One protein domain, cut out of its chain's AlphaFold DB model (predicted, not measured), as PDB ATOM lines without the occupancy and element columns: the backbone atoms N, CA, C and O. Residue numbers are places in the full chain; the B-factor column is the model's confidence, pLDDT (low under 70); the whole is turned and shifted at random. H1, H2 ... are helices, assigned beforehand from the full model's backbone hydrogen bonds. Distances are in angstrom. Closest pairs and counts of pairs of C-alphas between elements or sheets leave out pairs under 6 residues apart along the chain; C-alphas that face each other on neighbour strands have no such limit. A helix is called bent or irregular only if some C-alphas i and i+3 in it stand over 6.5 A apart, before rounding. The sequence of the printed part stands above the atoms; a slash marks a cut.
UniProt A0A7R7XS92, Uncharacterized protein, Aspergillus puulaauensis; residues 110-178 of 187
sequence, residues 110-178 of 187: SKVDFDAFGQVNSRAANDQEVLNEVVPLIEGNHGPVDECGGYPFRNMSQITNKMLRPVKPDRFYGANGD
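AT A GLANCE: This is residues 110 to 178 of the 187 residues of an uncharacterized protein of Aspergillus puulaauensis (UniProt A0A7R7XS92). With little regular structure, the model has a helical hairpin, H1 and H2, at one end and then a long unnamed stretch, residues 140 to 178, that runs out and folds back on itself; residues 159 to 164 stick out. The 69 printed residues hold two named helices, H1 then H2, and no named strand; the class is all helix, with 26 residues in named elements. The whole is flat, 48 by 33 by 16 A, and only just loose, close to extended, with a radius of gyration of the C-alphas of 16.0 A.

HOW THE PARTS SIT: H1, residues 111 to 123, and H2, residues 127 to 139, form a helical hairpin with a tight link. They touch, H1 with residues 117 to 121 alone; the closest C-alphas, of Asn 121 and Val 134, are 5.9 A apart. They run opposite ways at a shallow tilt of 7 degrees. Every O i to N i+4 pair is within hydrogen-bond range in H1, 6 of 9 in H2. Residues 147 to 148 pair with residues 172 to 173, antiparallel.

IN THESE COORDINATES: H1 is 18.6 A long from C-alpha 111 at (-6.067, 41.390, -9.964). H2 is 16.3 A long, ending with C-alpha 139 at (-9.799, 39.800, 5.753); it is neither bent nor irregular, but only just: C-alphas 132 and 135 are 6.4 A apart.

THE WHOLE: The two C-alphas farthest apart, of Val 112 and Asn 161, are 48.8 A apart. The printed part has no cut; pLDDT is under 70 at residues 144 to 145.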
ATOM      1  N   SER A 110      -4.000  42.100  -5.665       75.00
ATOM      2  CA  SER A 110      -3.650  41.865  -7.051       75.00
ATOM      3  C   SER A 110      -4.939  41.599  -7.822       75.00
ATOM      4  O   SER A 110      -5.959  41.199  -7.256       75.00
ATOM      5  N   LYS A 111      -4.919  41.794  -9.143       81.94
ATOM      6  CA  LYS A 111      -6.067  41.390  -9.964       81.94
ATOM      7  C   LYS A 111      -6.398  39.901  -9.766       81.94
ATOM      8  O   LYS A 111      -7.564  39.534  -9.802       81.94
ATOM      9  N   VAL A 112      -5.387  39.083  -9.476       84.62
ATOM     10  CA  VAL A 112      -5.552  37.664  -9.145       84.62
ATOM     11  C   VAL A 112      -6.370  37.481  -7.862       84.62
ATOM     12  O   VAL A 112      -7.301  36.683  -7.870       84.62
ATOM     13  N   ASP A 113      -6.096  38.248  -6.803       83.12
ATOM     14  CA  ASP A 113      -6.855  38.176  -5.542       83.12
ATOM     15  C   ASP A 113      -8.310  38.619  -5.736       83.12
ATOM     16  O   ASP A 113      -9.239  38.006  -5.212       83.12
ATOM     17  N   PHE A 114      -8.523  39.657  -6.550       87.00
ATOM     18  CA  PHE A 114      -9.865  40.131  -6.886       87.00
ATOM     19  C   PHE A 114     -10.655  39.114  -7.725       87.00
ATOM     20  O   PHE A 114     -11.839  38.886  -7.479       87.00
ATOM     21  N   ASP A 115     -10.012  38.483  -8.709       89.44
ATOM     22  CA  ASP A 115     -10.652  37.463  -9.542       89.44
ATOM     23  C   ASP A 115     -10.945  36.189  -8.716       89.44
ATOM     24  O   ASP A 115     -12.011  35.586  -8.873       89.44
ATOM     25  N   ALA A 116     -10.064  35.824  -7.772       88.56
ATOM     26  CA  ALA A 116     -10.307  34.758  -6.796       88.56
ATOM     27  C   ALA A 116     -11.513  35.078  -5.901       88.56
ATOM     28  O   ALA A 116     -12.393  34.231  -5.735       88.56
ATOM     29  N   PHE A 117     -11.614  36.314  -5.405       91.62
ATOM     30  CA  PHE A 117     -12.790  36.785  -4.674       91.62
ATOM     31  C   PHE A 117     -14.065  36.663  -5.502       91.62
ATOM     32  O   PHE A 117     -15.044  36.094  -5.024       91.62
ATOM     33  N   GLY A 118     -14.052  37.112  -6.759       93.19
ATOM     34  CA  GLY A 118     -15.203  36.974  -7.652       93.19
ATOM     35  C   GLY A 118     -15.633  35.514  -7.834       93.19
ATOM     36  O   GLY A 118     -16.826  35.200  -7.810       93.19
ATOM     37  N   GLN A 119     -14.670  34.599  -7.962       92.75
ATOM     38  CA  GLN A 119     -14.952  33.173  -8.090       92.75
ATOM     39  C   GLN A 119     -15.530  32.558  -6.809       92.75
ATOM     40  O   GLN A 119     -16.494  31.801  -6.896       92.75
ATOM     41  N   VAL A 120     -14.976  32.863  -5.636       93.69
ATOM     42  CA  VAL A 120     -15.483  32.339  -4.357       93.69
ATOM     43  C   VAL A 120     -16.858  32.931  -4.043       93.69
ATOM     44  O   VAL A 120     -17.801  32.194  -3.765       93.69
ATOM     45  N   ASN A 121     -17.016  34.246  -4.204       95.00
ATOM     46  CA  ASN A 121     -18.273  34.945  -3.957       95.00
ATOM     47  C   ASN A 121     -19.406  34.470  -4.880       95.00
ATOM     48  O   ASN A 121     -20.542  34.359  -4.441       95.00
ATOM     49  N   SER A 122     -19.114  34.146  -6.147       94.88
ATOM     50  CA  SER A 122     -20.127  33.604  -7.072       94.88
ATOM     51  C   SER A 122     -20.556  32.166  -6.763       94.88
ATOM     52  O   SER A 122     -21.603  31.734  -7.243       94.88
ATOM     53  N   ARG A 123     -19.759  31.415  -5.992       92.81
ATOM     54  CA  ARG A 123     -20.069  30.037  -5.585       92.81
ATOM     55  C   ARG A 123     -20.811  29.963  -4.259       92.81
ATOM     56  O   ARG A 123     -21.522  28.987  -4.054       92.81
ATOM     57  N   ALA A 124     -20.636  30.958  -3.392       94.81
ATOM     58  CA  ALA A 124     -21.311  31.017  -2.106       94.81
ATOM     59  C   ALA A 124     -22.832  31.124  -2.309       94.81
ATOM     60  O   ALA A 124     -23.335  32.086  -2.888       94.81
ATOM     61  N   ALA A 125     -23.563  30.118  -1.841       92.88
ATOM     62  CA  ALA A 125     -25.005  29.985  -2.022       92.88
ATOM     63  C   ALA A 125     -25.815  30.462  -0.807       92.88
ATOM     64  O   ALA A 125     -27.032  30.626  -0.904       92.88
ATOM     65  N   ASN A 126     -25.173  30.643   0.347       91.69
ATOM     66  CA  ASN A 126     -25.821  31.034   1.597       91.69
ATOM     67  C   ASN A 126     -24.870  31.816   2.515       91.69
ATOM     68  O   ASN A 126     -23.655  31.816   2.326       91.69
ATOM     69  N   ASP A 127     -25.440  32.439   3.547       88.94
ATOM     70  CA  ASP A 127     -24.715  33.298   4.488       88.94
ATOM     71  C   ASP A 127     -23.553  32.582   5.187       88.94
ATOM     72  O   ASP A 127     -22.508  33.182   5.408       88.94
ATOM     73  N   GLN A 128     -23.699  31.292   5.508       89.00
ATOM     74  CA  GLN A 128     -22.623  30.520   6.137       89.00
ATOM     75  C   GLN A 128     -21.438  30.322   5.192       89.00
ATOM     76  O   GLN A 128     -20.295  30.464   5.609       89.00
ATOM     77  N   GLU A 129     -21.686  30.049   3.913       91.50
ATOM     78  CA  GLU A 129     -20.621  29.963   2.908       91.50
ATOM     79  C   GLU A 129     -19.956  31.320   2.668       91.50
ATOM     80  O   GLU A 129     -18.736  31.392   2.555       91.50
ATOM     81  N   VAL A 130     -20.724  32.413   2.667       92.88
ATOM     82  CA  VAL A 130     -20.149  33.766   2.601       92.88
ATOM     83  C   VAL A 130     -19.234  34.014   3.802       92.88
ATOM     84  O   VAL A 130     -18.093  34.446   3.636       92.88
ATOM     85  N   LEU A 131     -19.701  33.700   5.010       89.88
ATOM     86  CA  LEU A 131     -18.929  33.883   6.236       89.88
ATOM     87  C   LEU A 131     -17.680  33.003   6.288       89.88
ATOM     88  O   LEU A 131     -16.674  33.459   6.811       89.88
ATOM     89  N   ASN A 132     -17.723  31.780   5.761       87.69
ATOM     90  CA  ASN A 132     -16.613  30.831   5.869       87.69
ATOM     91  C   ASN A 132     -15.605  30.930   4.719       87.69
ATOM     92  O   ASN A 132     -14.440  30.607   4.917       87.69
ATOM     93  N   GLU A 133     -16.023  31.377   3.534       90.00
ATOM     94  CA  GLU A 133     -15.171  31.359   2.337       90.00
ATOM     95  C   GLU A 133     -14.839  32.769   1.836       90.00
ATOM     96  O   GLU A 133     -13.708  33.054   1.442       90.00
ATOM     97  N   VAL A 134     -15.815  33.681   1.854       92.44
ATOM     98  CA  VAL A 134     -15.658  35.028   1.283       92.44
ATOM     99  C   VAL A 134     -15.041  35.987   2.297       92.44
ATOM    100  O   VAL A 134     -14.114  36.727   1.964       92.44
ATOM    101  N   VAL A 135     -15.532  35.979   3.538       90.44
ATOM    102  CA  VAL A 135     -15.047  36.885   4.589       90.44
ATOM    103  C   VAL A 135     -13.557  36.679   4.899       90.44
ATOM    104  O   VAL A 135     -12.840  37.679   4.857       90.44
ATOM    105  N   PRO A 136     -13.030  35.448   5.085       87.06
ATOM    106  CA  PRO A 136     -11.595  35.251   5.317       87.06
ATOM    107  C   PRO A 136     -10.725  35.762   4.172       87.06
ATOM    108  O   PRO A 136      -9.617  36.249   4.391       87.06
ATOM    109  N   LEU A 137     -11.224  35.679   2.935       87.75
ATOM    110  CA  LEU A 137     -10.508  36.168   1.764       87.75
ATOM    111  C   LEU A 137     -10.402  37.699   1.759       87.75
ATOM    112  O   LEU A 137      -9.350  38.229   1.408       87.75
ATOM    113  N   ILE A 138     -11.466  38.403   2.167       87.75
ATOM    114  CA  ILE A 138     -11.455  39.869   2.323       87.75
ATOM    115  C   ILE A 138     -10.544  40.276   3.476       87.75
ATOM    116  O   ILE A 138      -9.807  41.256   3.372       87.75
ATOM    117  N   GLU A 139     -10.627  39.546   4.586       85.19
ATOM    118  CA  GLU A 139      -9.799  39.800   5.753       85.19
ATOM    119  C   GLU A 139      -8.331  39.656   5.365       85.19
ATOM    120  O   GLU A 139      -7.538  40.556   5.638       85.19
ATOM    121  N   GLY A 140      -7.982  38.600   4.639       80.56
ATOM    122  CA  GLY A 140      -6.611  38.277   4.291       80.56
ATOM    123  C   GLY A 140      -5.953  37.411   5.363       80.56
ATOM    124  O   GLY A 140      -6.568  36.992   6.342       80.56
ATOM    125  N   ASN A 141      -4.678  37.090   5.159       78.19
ATOM    126  CA  ASN A 141      -3.983  36.147   6.027       78.19
ATOM    127  C   ASN A 141      -3.521  36.810   7.335       78.19
ATOM    128  O   ASN A 141      -2.516  37.521   7.344       78.19
ATOM    129  N   HIS A 142      -4.213  36.511   8.434       70.00
ATOM    130  CA  HIS A 142      -3.877  37.003   9.781       70.00
ATOM    131  C   HIS A 142      -3.357  35.914  10.723       70.00
ATOM    132  O   HIS A 142      -3.197  36.154  11.917       70.00
ATOM    133  N   GLY A 143      -3.050  34.726  10.192       72.06
ATOM    134  CA  GLY A 143      -2.669  33.573  11.004       72.06
ATOM    135  C   GLY A 143      -3.850  32.980  11.789       72.06
ATOM    136  O   GLY A 143      -5.005  33.299  11.505       72.06
ATOM    137  N   PRO A 144      -3.580  32.074  12.745       68.88
ATOM    138  CA  PRO A 144      -4.623  31.480  13.571       68.88
ATOM    139  C   PRO A 144      -5.208  32.546  14.504       68.88
ATOM    140  O   PRO A 144      -4.548  32.998  15.438       68.88
ATOM    141  N   VAL A 145      -6.442  32.949  14.221       68.94
ATOM    142  CA  VAL A 145      -7.238  33.854  15.053       68.94
ATOM    143  C   VAL A 145      -8.280  33.059  15.829       68.94
ATOM    144  O   VAL A 145      -8.883  32.129  15.293       68.94
ATOM    145  N   ASP A 146      -8.503  33.445  17.087       72.19
ATOM    146  CA  ASP A 146      -9.593  32.920  17.908       72.19
ATOM    147  C   ASP A 146     -10.918  33.516  17.414       72.19
ATOM    148  O   ASP A 146     -11.411  34.540  17.903       72.19
ATOM    149  N   GLU A 147     -11.457  32.894  16.371       78.50
ATOM    150  CA  GLU A 147     -12.748  33.228  15.792       78.50
ATOM    151  C   GLU A 147     -13.863  32.462  16.502       78.50
ATOM    152  O   GLU A 147     -13.795  31.250  16.716       78.50
ATOM    153  N   CYS A 148     -14.921  33.178  16.865       80.81
ATOM    154  CA  CYS A 148     -16.138  32.603  17.415       80.81
ATOM    155  C   CYS A 148     -17.357  33.301  16.801       80.81
ATOM    156  O   CYS A 148     -17.264  34.394  16.243       80.81
ATOM    157  N   GLY A 149     -18.528  32.677  16.906       85.75
ATOM    158  CA  GLY A 149     -19.719  33.185  16.239       85.75
ATOM    159  C   GLY A 149     -20.981  32.405  16.568       85.75
ATOM    160  O   GLY A 149     -20.942  31.339  17.185       85.75
ATOM    161  N   GLY A 150     -22.129  32.951  16.171       84.19
ATOM    162  CA  GLY A 150     -23.392  32.218  16.175       84.19
ATOM    163  C   GLY A 150     -24.058  32.060  17.544       84.19
ATOM    164  O   GLY A 150     -25.035  31.311  17.653       84.19
ATOM    165  N   TYR A 151     -23.617  32.784  18.577       86.38
ATOM    166  CA  TYR A 151     -24.256  32.767  19.895       86.38
ATOM    167  C   TYR A 151     -24.562  34.169  20.448       86.38
ATOM    168  O   TYR A 151     -23.837  35.124  20.174       86.38
ATOM    169  N   PRO A 152     -25.654  34.326  21.225       85.50
ATOM    170  CA  PRO A 152     -26.019  35.626  21.770       85.50
ATOM    171  C   PRO A 152     -25.055  36.087  22.865       85.50
ATOM    172  O   PRO A 152     -24.725  35.327  23.778       85.50
ATOM    173  N   PHE A 153     -24.690  37.364  22.842       84.12
ATOM    174  CA  PHE A 153     -23.951  38.010  23.917       84.12
ATOM    175  C   PHE A 153     -24.893  38.313  25.077       84.12
ATOM    176  O   PHE A 153     -25.741  39.203  25.017       84.12
ATOM    177  N   ARG A 154     -24.754  37.541  26.156       78.38
ATOM    178  CA  ARG A 154     -25.606  37.650  27.352       78.38
ATOM    179  C   ARG A 154     -25.081  38.649  28.381       78.38
ATOM    180  O   ARG A 154     -25.840  39.060  29.250       78.38
ATOM    181  N   ASN A 155     -23.811  39.039  28.266       80.25
ATOM    182  CA  ASN A 155     -23.121  39.913  29.212       80.25
ATOM    183  C   ASN A 155     -22.908  41.339  28.674       80.25
ATOM    184  O   ASN A 155     -21.928  41.985  29.018       80.25
ATOM    185  N   MET A 156     -23.785  41.825  27.788       75.94
ATOM    186  CA  MET A 156     -23.753  43.223  27.345       75.94
ATOM    187  C   MET A 156     -24.975  43.972  27.862       75.94
ATOM    188  O   MET A 156     -26.116  43.538  27.677       75.94
ATOM    189  N   SER A 157     -24.736  45.118  28.501       77.06
ATOM    190  CA  SER A 157     -25.802  46.044  28.867       77.06
ATOM    191  C   SER A 157     -26.441  46.605  27.603       77.06
ATOM    192  O   SER A 157     -25.749  47.103  26.716       77.06
ATOM    193  N   GLN A 158     -27.768  46.551  27.516       75.81
ATOM    194  CA  GLN A 158     -28.463  47.150  26.384       75.81
ATOM    195  C   GLN A 158     -28.422  48.676  26.482       75.81
ATOM    196  O   GLN A 158     -28.673  49.236  27.544       75.81
ATOM    197  N   ILE A 159     -28.150  49.328  25.351       77.69
ATOM    198  CA  ILE A 159     -28.148  50.793  25.219       77.69
ATOM    199  C   ILE A 159     -29.562  51.403  25.289       77.69
ATOM    200  O   ILE A 159     -29.718  52.604  25.468       77.69
ATOM    201  N   THR A 160     -30.601  50.572  25.164       80.31
ATOM    202  CA  THR A 160     -32.013  50.962  25.303       80.31
ATOM    203  C   THR A 160     -32.625  50.367  26.579       80.31
ATOM    204  O   THR A 160     -31.945  49.710  27.365       80.31
ATOM    205  N   ASN A 161     -33.930  50.549  26.788       75.81
ATOM    206  CA  ASN A 161     -34.727  50.039  27.919       75.81
ATOM    207  C   ASN A 161     -34.840  48.491  28.061       75.81
ATOM    208  O   ASN A 161     -35.833  47.990  28.587       75.81
ATOM    209  N   LYS A 162     -33.837  47.721  27.622       70.69
ATOM    210  CA  LYS A 162     -33.758  46.250  27.706       70.69
ATOM    211  C   LYS A 162     -34.787  45.470  26.868       70.69
ATOM    212  O   LYS A 162     -34.958  44.272  27.083       70.69
ATOM    213  N   MET A 163     -35.472  46.121  25.925       74.75
ATOM    214  CA  MET A 163     -36.487  45.469  25.080       74.75
ATOM    215  C   MET A 163     -35.946  44.891  23.765       74.75
ATOM    216  O   MET A 163     -36.686  44.223  23.042       74.75
ATOM    217  N   LEU A 164     -34.670  45.114  23.445       76.81
ATOM    218  CA  LEU A 164     -34.056  44.539  22.250       76.81
ATOM    219  C   LEU A 164     -33.637  43.089  22.505       76.81
ATOM    220  O   LEU A 164     -33.348  42.694  23.638       76.81
ATOM    221  N   ARG A 165     -33.572  42.268  21.450       76.94
ATOM    222  CA  ARG A 165     -32.939  40.948  21.576       76.94
ATOM    223  C   ARG A 165     -31.452  41.135  21.895       76.94
ATOM    224  O   ARG A 165     -30.840  42.061  21.360       76.94
ATOM    225  N   PRO A 166     -30.854  40.268  22.733       79.00
ATOM    226  CA  PRO A 166     -29.407  40.231  22.879       79.00
ATOM    227  C   PRO A 166     -28.753  40.091  21.506       79.00
ATOM    228  O   PRO A 166     -29.217  39.297  20.682       79.00
ATOM    229  N   VAL A 167     -27.693  40.862  21.262       81.25
ATOM    230  CA  VAL A 167     -26.971  40.785  19.992       81.25
ATOM    231  C   VAL A 167     -26.403  39.380  19.820       81.25
ATOM    232  O   VAL A 167     -25.905  38.782  20.773       81.25
ATOM    233  N   LYS A 168     -26.499  38.849  18.607       87.06
ATOM    234  CA  LYS A 168     -25.961  37.548  18.223       87.06
ATOM    235  C   LYS A 168     -25.113  37.771  16.972       87.06
ATOM    236  O   LYS A 168     -25.662  37.682  15.879       87.06
ATOM    237  N   PRO A 169     -23.833  38.145  17.121       86.81
ATOM    238  CA  PRO A 169     -22.960  38.307  15.972       86.81
ATOM    239  C   PRO A 169     -22.732  36.959  15.293       86.81
ATOM    240  O   PRO A 169     -22.557  35.936  15.966       86.81
ATOM    241  N   ASP A 170     -22.703  36.966  13.968       88.56
ATOM    242  CA  ASP A 170     -22.388  35.768  13.198       88.56
ATOM    243  C   ASP A 170     -20.906  35.397  13.313       88.56
ATOM    244  O   ASP A 170     -20.585  34.214  13.338       88.56
ATOM    245  N   ARG A 171     -20.029  36.398  13.482       86.31
ATOM    246  CA  ARG A 171     -18.576  36.253  13.624       86.31
ATOM    247  C   ARG A 171     -18.000  37.394  14.466       86.31
ATOM    248  O   ARG A 171     -18.421  38.543  14.326       86.31
ATOM    249  N   PHE A 172     -17.064  37.093  15.357       86.06
ATOM    250  CA  PHE A 172     -16.303  38.076  16.125       86.06
ATOM    251  C   PHE A 172     -14.939  37.505  16.533       86.06
ATOM    252  O   PHE A 172     -14.744  36.291  16.590       86.06
ATOM    253  N   TYR A 173     -14.014  38.411  16.846       84.50
ATOM    254  CA  TYR A 173     -12.637  38.085  17.203       84.50
ATOM    255  C   TYR A 173     -12.372  38.374  18.671       84.50
ATOM    256  O   TYR A 173     -12.704  39.453  19.169       84.50
ATOM    257  N   GLY A 174     -11.771  37.404  19.356       76.50
ATOM    258  CA  GLY A 174     -11.267  37.566  20.713       76.50
ATOM    259  C   GLY A 174      -9.791  37.952  20.728       76.50
ATOM    260  O   GLY A 174      -9.023  37.573  19.846       76.50
ATOM    261  N   ALA A 175      -9.382  38.688  21.760       72.69
ATOM    262  CA  ALA A 175      -7.978  38.727  22.147       72.69
ATOM    263  C   ALA A 175      -7.663  37.483  22.988       72.69
ATOM    264  O   ALA A 175      -8.505  37.038  23.774       72.69
ATOM    265  N   ASN A 176      -6.450  36.944  22.860       71.31
ATOM    266  CA  ASN A 176      -6.007  35.851  23.717       71.31
ATOM    267  C   ASN A 176      -6.001  36.331  25.181       71.31
ATOM    268  O   ASN A 176      -5.399  37.366  25.489       71.31
ATOM    269  N   GLY A 177      -6.651  35.574  26.071       70.19
ATOM    270  CA  GLY A 177      -6.789  35.889  27.497       70.19
ATOM    271  C   GLY A 177      -5.465  36.162  28.220       70.19
ATOM    272  O   GLY A 177      -5.440  36.981  29.136       70.19
ATOM    273  N   ASP A 178      -4.362  35.563  27.769       75.75
ATOM    274  CA  ASP A 178      -3.024  35.771  28.340       75.75
ATOM    275  C   ASP A 178      -2.428  37.142  27.977       75.75
ATOM    276  O   ASP A 178      -1.565  37.664  28.684       75.75
TER     277      ASP A 178